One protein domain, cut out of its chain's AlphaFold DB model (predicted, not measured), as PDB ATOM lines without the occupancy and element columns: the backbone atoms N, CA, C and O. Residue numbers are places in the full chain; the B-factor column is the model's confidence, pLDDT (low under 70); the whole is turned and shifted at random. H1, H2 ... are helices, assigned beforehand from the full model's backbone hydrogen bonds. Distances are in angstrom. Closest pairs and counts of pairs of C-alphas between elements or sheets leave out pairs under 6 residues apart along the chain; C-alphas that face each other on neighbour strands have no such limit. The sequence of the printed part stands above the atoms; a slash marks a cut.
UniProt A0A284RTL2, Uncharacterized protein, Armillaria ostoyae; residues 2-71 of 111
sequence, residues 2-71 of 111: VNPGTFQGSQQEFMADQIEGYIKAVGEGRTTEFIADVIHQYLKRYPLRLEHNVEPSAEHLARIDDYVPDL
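What this domain is: This is residues 2 to 71 of the 111 residues of an uncharacterized protein of Armillaria ostoyae (UniProt A0A284RTL2). The model is a long helical hairpin with one broken leg: H1 and H2 follow each other nearly end to end as the first leg, and H3 folds back beside them as the second. At the open end of this hairpin a long loop, residues 46 to 57, swings out and back to the short helix H4, which lies by the end of H3, while the first and last printed residues lead away on opposite sides. The printed part has 70 residues, with four named helices in the order H1, H2, H3, H4 and no named strand; its class is all helix, with 38 residues in named elements. It is only just compact, close to loose, with a radius of gyration of the C-alphas of 13.3 A, and its outline is flat, spanning 39 by 35 by 17 A.

Where its parts are: After residues 2 to 9, H1 covers residues 10 to 17, beginning at C-alpha 10 at (130.568, 115.015, 116.561), and is 10.6 A long from first to last C-alpha. H2 follows with residues 19 to 28 and a length of 14.4 A, ending at C-alpha 28 at (119.009, 136.042, 130.858). H3, residues 31 to 45, is the longest helix, at 21.1 A. H4 has the five residues 58 to 62, is 6.1 A long, and ends at C-alpha 62 at (127.563, 107.008, 124.913).

How they stand to each other: H1 and H2 meet only through their link. H2 and H3 form a helical hairpin and touch, with the C-alphas of Ala 25 and Thr 31 closest at 4.9 A. They run opposite ways at a shallow tilt of 29 degrees, and H3 touches H2 with residues 31 to 35 alone. H1 touches no helix, but H1 and H3 are near each other, with 9 pairs of C-alphas within 10 A. H3 and H4 are close but not clearly touching, with the C-alphas of Arg 45 and Leu 61 closest at 5.9 A. H4 is apart from H1 and from H2. In H1, H2, H3 and H4 every backbone O i to N i+4 pair is within hydrogen-bond range.

The domain as a whole: The two C-alphas farthest apart are those of the first and last printed residues, Val 2 and Leu 71, at 39.5 A. The printed part has no cut. The links H1 to H2 and H2 to H3 are tight, with 1 and 2 residues, and the link H3 to H4 is long, with 12 residues. The mean pLDDT of the printed part is 83.0, and confidence is low, under 70, at residues 2 to 6 and 52 to 53.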
ATOM      1  N   VAL A   2     139.272 128.645 102.741       39.56
ATOM      2  CA  VAL A   2     138.293 128.712 103.834       39.56
ATOM      3  C   VAL A   2     138.858 127.873 104.975       39.56
ATOM      4  O   VAL A   2     139.195 126.715 104.746       39.56
ATOM      5  N   ASN A   3     139.054 128.472 106.150       43.66
ATOM      6  CA  ASN A   3     139.506 127.754 107.336       43.66
ATOM      7  C   ASN A   3     138.436 126.689 107.653       43.66
ATOM      8  O   ASN A   3     137.295 127.087 107.888       43.66
ATOM      9  N   PRO A   4     138.730 125.377 107.593       44.25
ATOM     10  CA  PRO A   4     137.706 124.330 107.670       44.25
ATOM     11  C   PRO A   4     137.003 124.227 109.033       44.25
ATOM     12  O   PRO A   4     136.178 123.338 109.212       44.25
ATOM     13  N   GLY A   5     137.287 125.134 109.972       53.75
ATOM     14  CA  GLY A   5     136.830 125.037 111.348       53.75
ATOM     15  C   GLY A   5     137.623 123.963 112.085       53.75
ATOM     16  O   GLY A   5     137.915 122.893 111.558       53.75
ATOM     17  N   THR A   6     138.011 124.269 113.316       63.22
ATOM     18  CA  THR A   6     138.725 123.353 114.216       63.22
ATOM     19  C   THR A   6     137.827 122.252 114.787       63.22
ATOM     20  O   THR A   6     138.343 121.285 115.331       63.22
ATOM     21  N   PHE A   7     136.502 122.374 114.649       72.44
ATOM     22  CA  PHE A   7     135.532 121.363 115.070       72.44
ATOM     23  C   PHE A   7     134.955 120.652 113.847       72.44
ATOM     24  O   PHE A   7     134.417 121.301 112.951       72.44
ATOM     25  N   GLN A   8     135.053 119.325 113.828       75.88
ATOM     26  CA  GLN A   8     134.504 118.470 112.776       75.88
ATOM     27  C   GLN A   8     133.668 117.345 113.395       75.88
ATOM     28  O   GLN A   8     133.840 117.016 114.570       75.88
ATOM     29  N   GLY A   9     132.747 116.789 112.604       84.19
ATOM     30  CA  GLY A   9     131.898 115.665 113.004       84.19
ATOM     31  C   GLY A   9     131.124 115.928 114.301       84.19
ATOM     32  O   GLY A   9     130.489 116.971 114.458       84.19
ATOM     33  N   SER A  10     131.222 114.998 115.247       85.56
ATOM     34  CA  SER A  10     130.568 115.015 116.561       85.56
ATOM     35  C   SER A  10     130.840 116.283 117.382       85.56
ATOM     36  O   SER A  10     129.950 116.776 118.080       85.56
ATOM     37  N   GLN A  11     132.037 116.872 117.279       85.50
ATOM     38  CA  GLN A  11     132.366 118.125 117.973       85.50
ATOM     39  C   GLN A  11     131.558 119.298 117.420       85.50
ATOM     40  O   GLN A  11     131.090 120.148 118.179       85.50
ATOM     41  N   GLN A  12     131.396 119.341 116.097       85.44
ATOM     42  CA  GLN A  12     130.616 120.375 115.433       85.44
ATOM     43  C   GLN A  12     129.127 120.225 115.757       85.44
ATOM     44  O   GLN A  12     128.479 121.224 116.061       85.44
ATOM     45  N   GLU A  13     128.607 118.995 115.736       88.81
ATOM     46  CA  GLU A  13     127.225 118.690 116.130       88.81
ATOM     47  C   GLU A  13     126.955 119.132 117.573       88.81
ATOM     48  O   GLU A  13     126.026 119.897 117.819       88.81
ATOM     49  N   PHE A  14     127.841 118.773 118.508       90.06
ATOM     50  CA  PHE A  14     127.728 119.193 119.904       90.06
ATOM     51  C   PHE A  14     127.667 120.716 120.057       90.06
ATOM     52  O   PHE A  14     126.832 121.216 120.805       90.06
ATOM     53  N   MET A  15     128.539 121.459 119.365       90.06
ATOM     54  CA  MET A  15     128.558 122.925 119.445       90.06
ATOM     55  C   MET A  15     127.309 123.556 118.822       90.06
ATOM     56  O   MET A  15     126.811 124.555 119.343       90.06
ATOM     57  N   ALA A  16     126.790 122.979 117.735       90.94
ATOM     58  CA  ALA A  16     125.554 123.437 117.109       90.94
ATOM     59  C   ALA A  16     124.350 123.286 118.056       90.94
ATOM     60  O   ALA A  16     123.548 124.215 118.169       90.94
ATOM     61  N   ASP A  17     124.283 122.183 118.806       93.88
ATOM     62  CA  ASP A  17     123.219 121.931 119.787       93.88
ATOM     63  C   ASP A  17     123.200 122.959 120.936       93.88
ATOM     64  O   ASP A  17     122.158 123.189 121.553       93.88
ATOM     65  N   GLN A  18     124.323 123.636 121.214       94.00
ATOM     66  CA  GLN A  18     124.399 124.653 122.273       94.00
ATOM     67  C   GLN A  18     123.912 126.042 121.841       94.00
ATOM     68  O   GLN A  18     123.742 126.914 122.698       94.00
ATOM     69  N   ILE A  19     123.683 126.286 120.543       93.44
ATOM     70  CA  ILE A  19     123.378 127.628 120.014       93.44
ATOM     71  C   ILE A  19     122.111 128.209 120.655       93.44
ATOM     72  O   ILE A  19     122.120 129.355 121.110       93.44
ATOM     73  N   GLU A  20     121.028 127.434 120.731       95.50
ATOM     74  CA  GLU A  20     119.770 127.904 121.328       95.50
ATOM     75  C   GLU A  20     119.927 128.205 122.826       95.50
ATOM     76  O   GLU A  20     119.436 129.226 123.318       95.50
ATOM     77  N   GLY A  21     120.669 127.351 123.540       95.62
ATOM     78  CA  GLY A  21     120.996 127.548 124.952       95.62
ATOM     79  C   GLY A  21     121.799 128.827 125.183       95.62
ATOM     80  O   GLY A  21     121.469 129.611 126.073       95.62
ATOM     81  N   TYR A  22     122.782 129.093 124.321       95.56
ATOM     82  CA  TYR A  22     123.590 130.307 124.371       95.56
ATOM     83  C   TYR A  22     122.744 131.567 124.163       95.56
ATOM     84  O   TYR A  22     122.830 132.506 124.954       95.56
ATOM     85  N   ILE A  23     121.884 131.583 123.138       95.88
ATOM     86  CA  ILE A  23     120.993 132.721 122.855       95.88
ATOM     87  C   ILE A  23     120.110 133.025 124.070       95.88
ATOM     88  O   ILE A  23     119.961 134.185 124.465       95.88
ATOM     89  N   LYS A  24     119.559 131.984 124.700       96.94
ATOM     90  CA  LYS A  24     118.759 132.126 125.918       96.94
ATOM     91  C   LYS A  24     119.585 132.668 127.088       96.94
ATOM     92  O   LYS A  24     119.139 133.597 127.759       96.94
ATOM     93  N   ALA A  25     120.790 132.143 127.308       96.12
ATOM     94  CA  ALA A  25     121.682 132.592 128.376       96.12
ATOM     95  C   ALA A  25     122.070 134.072 128.228       96.12
ATOM     96  O   ALA A  25     122.099 134.797 129.223       96.12
ATOM     97  N   VAL A  26     122.285 134.541 126.993       96.44
ATOM     98  CA  VAL A  26     122.502 135.965 126.692       96.44
ATOM     99  C   VAL A  26     121.288 136.801 127.092       96.44
ATOM    100  O   VAL A  26     121.448 137.825 127.754       96.44
ATOM    101  N   GLY A  27     120.075 136.357 126.747       96.44
ATOM    102  CA  GLY A  27     118.836 137.041 127.134       96.44
ATOM    103  C   GLY A  27     118.611 137.112 128.650       96.44
ATOM    104  O   GLY A  27     118.013 138.066 129.140       96.44
ATOM    105  N   GLU A  28     119.119 136.130 129.396       95.88
ATOM    106  CA  GLU A  28     119.009 136.042 130.858       95.88
ATOM    107  C   GLU A  28     120.200 136.664 131.610       95.88
ATOM    108  O   GLU A  28     120.184 136.718 132.839       95.88
ATOM    109  N   GLY A  29     121.241 137.116 130.903       94.94
ATOM    110  CA  GLY A  29     122.467 137.640 131.512       94.94
ATOM    111  C   GLY A  29     123.333 136.583 132.213       94.94
ATOM    112  O   GLY A  29     124.114 136.940 133.089       94.94
ATOM    113  N   ARG A  30     123.205 135.300 131.841       95.62
ATOM    114  CA  ARG A  30     123.932 134.144 132.420       95.62
ATOM    115  C   ARG A  30     124.923 133.501 131.447       95.62
ATOM    116  O   ARG A  30     125.136 132.288 131.435       95.62
ATOM    117  N   THR A  31     125.475 134.308 130.545       94.44
ATOM    118  CA  THR A  31     126.334 133.833 129.454       94.44
ATOM    119  C   THR A  31     127.592 133.139 129.972       94.44
ATOM    120  O   THR A  31     127.997 132.120 129.421       94.44
ATOM    121  N   THR A  32     128.212 133.675 131.023       93.12
ATOM    122  CA  THR A  32     129.479 133.156 131.559       93.12
ATOM    123  C   THR A  32     129.297 131.770 132.170       93.12
ATOM    124  O   THR A  32     130.102 130.878 131.916       93.12
ATOM    125  N   GLU A  33     128.224 131.581 132.936       93.50
ATOM    126  CA  GLU A  33     127.867 130.305 133.550       93.50
ATOM    127  C   GLU A  33     127.555 129.262 132.475       93.50
ATOM    128  O   GLU A  33     128.100 128.164 132.507       93.50
ATOM    129  N   PHE A  34     126.764 129.637 131.465       94.44
ATOM    130  CA  PHE A  34     126.442 128.740 130.357       94.44
ATOM    131  C   PHE A  34     127.692 128.312 129.574       94.44
ATOM    132  O   PHE A  34     127.860 127.134 129.269       94.44
ATOM    133  N   ILE A  35     128.599 129.249 129.272       93.25
ATOM    134  CA  ILE A  35     129.864 128.922 128.599       93.25
ATOM    135  C   ILE A  35     130.696 127.956 129.452       93.25
ATOM    136  O   ILE A  35     131.257 127.007 128.907       93.25
ATOM    137  N   ALA A  36     130.779 128.171 130.768       91.06
ATOM    138  CA  ALA A  36     131.519 127.281 131.661       91.06
ATOM    139  C   ALA A  36     130.944 125.854 131.651       91.06
ATOM    140  O   ALA A  36     131.707 124.895 131.515       91.06
ATOM    141  N   ASP A  37     129.617 125.717 131.699       91.12
ATOM    142  CA  ASP A  37     128.940 124.420 131.621       91.12
ATOM    143  C   ASP A  37     129.228 123.713 130.287       91.12
ATOM    144  O   ASP A  37     129.611 122.541 130.275       91.12
ATOM    145  N   VAL A  38     129.136 124.432 129.162       91.38
ATOM    146  CA  VAL A  38     129.448 123.885 127.830       91.38
ATOM    147  C   VAL A  38     130.907 123.441 127.733       91.38
ATOM    148  O   VAL A  38     131.185 122.368 127.197       91.38
ATOM    149  N   ILE A  39     131.850 124.224 128.266       87.62
ATOM    150  CA  ILE A  39     133.274 123.860 128.278       87.62
ATOM    151  C   ILE A  39     133.498 122.590 129.106       87.62
ATOM    152  O   ILE A  39     134.225 121.701 128.657       87.62
ATOM    153  N   HIS A  40     132.874 122.466 130.280       87.25
ATOM    154  CA  HIS A  40     132.985 121.260 131.102       87.25
ATOM    155  C   HIS A  40     132.457 120.022 130.370       87.25
ATOM    156  O   HIS A  40     133.163 119.017 130.271       87.25
ATOM    157  N   GLN A  41     131.260 120.103 129.788       90.06
ATOM    158  CA  GLN A  41     130.669 119.007 129.010       90.06
ATOM    159  C   GLN A  41     131.533 118.636 127.800       90.06
ATOM    160  O   GLN A  41     131.790 117.460 127.538       90.06
ATOM    161  N   TYR A  42     132.059 119.640 127.096       87.50
ATOM    162  CA  TYR A  42     132.953 119.422 125.967       87.50
ATOM    163  C   TYR A  42     134.221 118.667 126.383       87.50
ATOM    164  O   TYR A  42     134.596 117.685 125.751       87.50
ATOM    165  N   LEU A  43     134.876 119.077 127.471       84.00
ATOM    166  CA  LEU A  43     136.108 118.431 127.931       84.00
ATOM    167  C   LEU A  43     135.881 117.015 128.478       84.00
ATOM    168  O   LEU A  43     136.787 116.185 128.365       84.00
ATOM    169  N   LYS A  44     134.689 116.717 129.013       85.06
ATOM    170  CA  LYS A  44     134.281 115.346 129.361       85.06
ATOM    171  C   LYS A  44     134.174 114.470 128.116       85.06
ATOM    172  O   LYS A  44     134.754 113.389 128.092       85.06
ATOM    173  N   ARG A  45     133.460 114.954 127.093       86.69
ATOM    174  CA  ARG A  45     133.180 114.238 125.835       86.69
ATOM    175  C   ARG A  45     134.401 114.074 124.932       86.69
ATOM    176  O   ARG A  45     134.537 113.049 124.267       86.69
ATOM    177  N   TYR A  46     135.289 115.065 124.923       85.62
ATOM    178  CA  TYR A  46     136.437 115.156 124.020       85.62
ATOM    179  C   TYR A  46     137.742 115.283 124.824       85.62
ATOM    180  O   TYR A  46     138.245 116.395 125.034       85.62
ATOM    181  N   PRO A  47     138.315 114.149 125.279       79.00
ATOM    182  CA  PRO A  47     139.452 114.146 126.186       79.00
ATOM    183  C   PRO A  47     140.648 114.932 125.659       79.00
ATOM    184  O   PRO A  47     140.996 114.891 124.476       79.00
ATOM    185  N   LEU A  48     141.369 115.573 126.579       70.94
ATOM    186  CA  LEU A  48     142.560 116.359 126.248       70.94
ATOM    187  C   LEU A  48     143.664 115.532 125.576       70.94
ATOM    188  O   LEU A  48     144.418 116.039 124.753       70.94
ATOM    189  N   ARG A  49     143.738 114.248 125.921       70.69
ATOM    190  CA  ARG A  49     144.751 113.304 125.432       70.69
ATOM    191  C   ARG A  49     144.459 112.761 124.040       70.69
ATOM    192  O   ARG A  49     145.322 112.103 123.472       70.69
ATOM    193  N   LEU A  50     143.256 112.998 123.525       73.69
ATOM    194  CA  LEU A  50     142.916 112.636 122.163       73.69
ATOM    195  C   LEU A  50     143.531 113.666 121.209       73.69
ATOM    196  O   LEU A  50     143.506 114.871 121.486       73.69
ATOM    197  N   GLU A  51     144.127 113.188 120.117       70.88
ATOM    198  CA  GLU A  51     144.694 114.062 119.091       70.88
ATOM    199  C   GLU A  51     143.613 114.953 118.467       70.88
ATOM    200  O   GLU A  51     142.452 114.568 118.366       70.88
ATOM    201  N   HIS A  52     144.006 116.148 118.021       62.69
ATOM    202  CA  HIS A  52     143.079 117.187 117.559       62.69
ATOM    203  C   HIS A  52     142.163 116.749 116.401       62.69
ATOM    204  O   HIS A  52     141.049 117.242 116.289       62.69
ATOM    205  N   ASN A  53     142.616 115.798 115.581       65.94
ATOM    206  CA  ASN A  53     141.914 115.332 114.382       65.94
ATOM    207  C   ASN A  53     141.260 113.954 114.559       65.94
ATOM    208  O   ASN A  53     140.879 113.325 113.573       65.94
ATOM    209  N   VAL A  54     141.206 113.439 115.789       71.31
ATOM    210  CA  VAL A  54     140.657 112.114 116.075       71.31
ATOM    211  C   VAL A  54     139.386 112.284 116.887       71.31
ATOM    212  O   VAL A  54     139.389 112.905 117.948       71.31
ATOM    213  N   GLU A  55     138.293 111.712 116.390       78.50
ATOM    214  CA  GLU A  55     137.041 111.678 117.133       78.50
ATOM    215  C   GLU A  55     137.089 110.625 118.246       78.50
ATOM    216  O   GLU A  55     137.667 109.544 118.062       78.50
ATOM    217  N   PRO A  56     136.481 110.896 119.415       81.38
ATOM    218  CA  PRO A  56     136.287 109.867 120.418       81.38
ATOM    219  C   PRO A  56     135.386 108.769 119.854       81.38
ATOM    220  O   PRO A  56     134.514 109.019 119.024       81.38
ATOM    221  N   SER A  57     135.567 107.534 120.318       82.75
ATOM    222  CA  SER A  57     134.701 106.445 119.868       82.75
ATOM    223  C   SER A  57     133.244 106.693 120.278       82.75
ATOM    224  O   SER A  57     132.968 107.231 121.351       82.75
ATOM    225  N   ALA A  58     132.294 106.230 119.463       81.50
ATOM    226  CA  ALA A  58     130.869 106.321 119.792       81.50
ATOM    227  C   ALA A  58     130.533 105.640 121.135       81.50
ATOM    228  O   ALA A  58     129.704 106.130 121.896       81.50
ATOM    229  N   GLU A  59     131.228 104.545 121.472       82.75
ATOM    230  CA  GLU A  59     131.101 103.895 122.781       82.75
ATOM    231  C   GLU A  59     131.580 104.774 123.943       82.75
ATOM    232  O   GLU A  59     131.033 104.673 125.039       82.75
ATOM    233  N   HIS A  60     132.606 105.608 123.733       82.75
ATOM    234  CA  HIS A  60     133.068 106.559 124.739       82.75
ATOM    235  C   HIS A  60     132.012 107.640 124.958       82.75
ATOM    236  O   HIS A  60     131.583 107.834 126.090       82.75
ATOM    237  N   LEU A  61     131.530 108.256 123.875       83.44
ATOM    238  CA  LEU A  61     130.505 109.301 123.930       83.44
ATOM    239  C   LEU A  61     129.210 108.814 124.599       83.44
ATOM    240  O   LEU A  61     128.652 109.520 125.431       83.44
ATOM    241  N   ALA A  62     128.772 107.583 124.318       84.94
ATOM    242  CA  ALA A  62     127.563 107.008 124.913       84.94
ATOM    243  C   ALA A  62     127.673 106.711 126.423       84.94
ATOM    244  O   ALA A  62     126.655 106.517 127.085       84.94
ATOM    245  N   ARG A  63     128.892 106.628 126.974       83.62
ATOM    246  CA  ARG A  63     129.131 106.374 128.407       83.62
ATOM    247  C   ARG A  63     129.259 107.651 129.231       83.62
ATOM    248  O   ARG A  63     129.358 107.559 130.453       83.62
ATOM    249  N   ILE A  64     129.319 108.811 128.585       83.69
ATOM    250  CA  ILE A  64     129.559 110.084 129.255       83.69
ATOM    251  C   ILE A  64     128.220 110.667 129.680       83.69
ATOM    252  O   ILE A  64     127.346 110.913 128.854       83.69
ATOM    253  N   ASP A  65     128.083 110.872 130.985       83.88
ATOM    254  CA  ASP A  65     126.968 111.602 131.569       83.88
ATOM    255  C   ASP A  65     127.440 113.010 131.946       83.88
ATOM    256  O   ASP A  65     128.238 113.215 132.870       83.88
ATOM    257  N   ASP A  66     126.944 113.990 131.201       80.44
ATOM    258  CA  ASP A  66     127.273 115.400 131.381       80.44
ATOM    259  C   ASP A  66     126.788 115.958 132.722       80.44
ATOM    260  O   ASP A  66     127.379 116.914 133.233       80.44
ATOM    261  N   TYR A  67     125.761 115.344 133.315       79.94
ATOM    262  CA  TYR A  67     125.109 115.812 134.537       79.94
ATOM    263  C   TYR A  67     125.747 115.264 135.815       79.94
ATOM    264  O   TYR A  67     125.423 115.724 136.913       79.94
ATOM    265  N   VAL A  68     126.668 114.301 135.704       81.50
ATOM    266  CA  VAL A  68     127.406 113.790 136.865       81.50
ATOM    267  C   VAL A  68     128.428 114.839 137.318       81.50
ATOM    268  O   VAL A  68     129.182 115.346 136.481       81.50
ATOM    269  N   PRO A  69     128.498 115.171 138.622       77.44
ATOM    270  CA  PRO A  69     129.523 116.068 139.143       77.44
ATOM    271  C   PRO A  69     130.930 115.587 138.788       77.44
ATOM    272  O   PRO A  69     131.231 114.397 138.900       77.44
ATOM    273  N   ASP A  70     131.800 116.515 138.391       73.38
ATOM    274  CA  ASP A  70     133.207 116.196 138.175       73.38
ATOM    275  C   ASP A  70     133.864 115.740 139.480       73.38
ATOM    276  O   ASP A  70     133.636 116.306 140.553       73.38
ATOM    277  N   LEU A  71     134.688 114.696 139.383       75.81
ATOM    278  CA  LEU A  71     135.500 114.255 140.510       75.81
ATOM    279  C   LEU A  71     136.533 115.336 140.828       75.81
ATOM    280  O   LEU A  71     137.230 115.830 139.941       75.81
TER     281      LEU A  71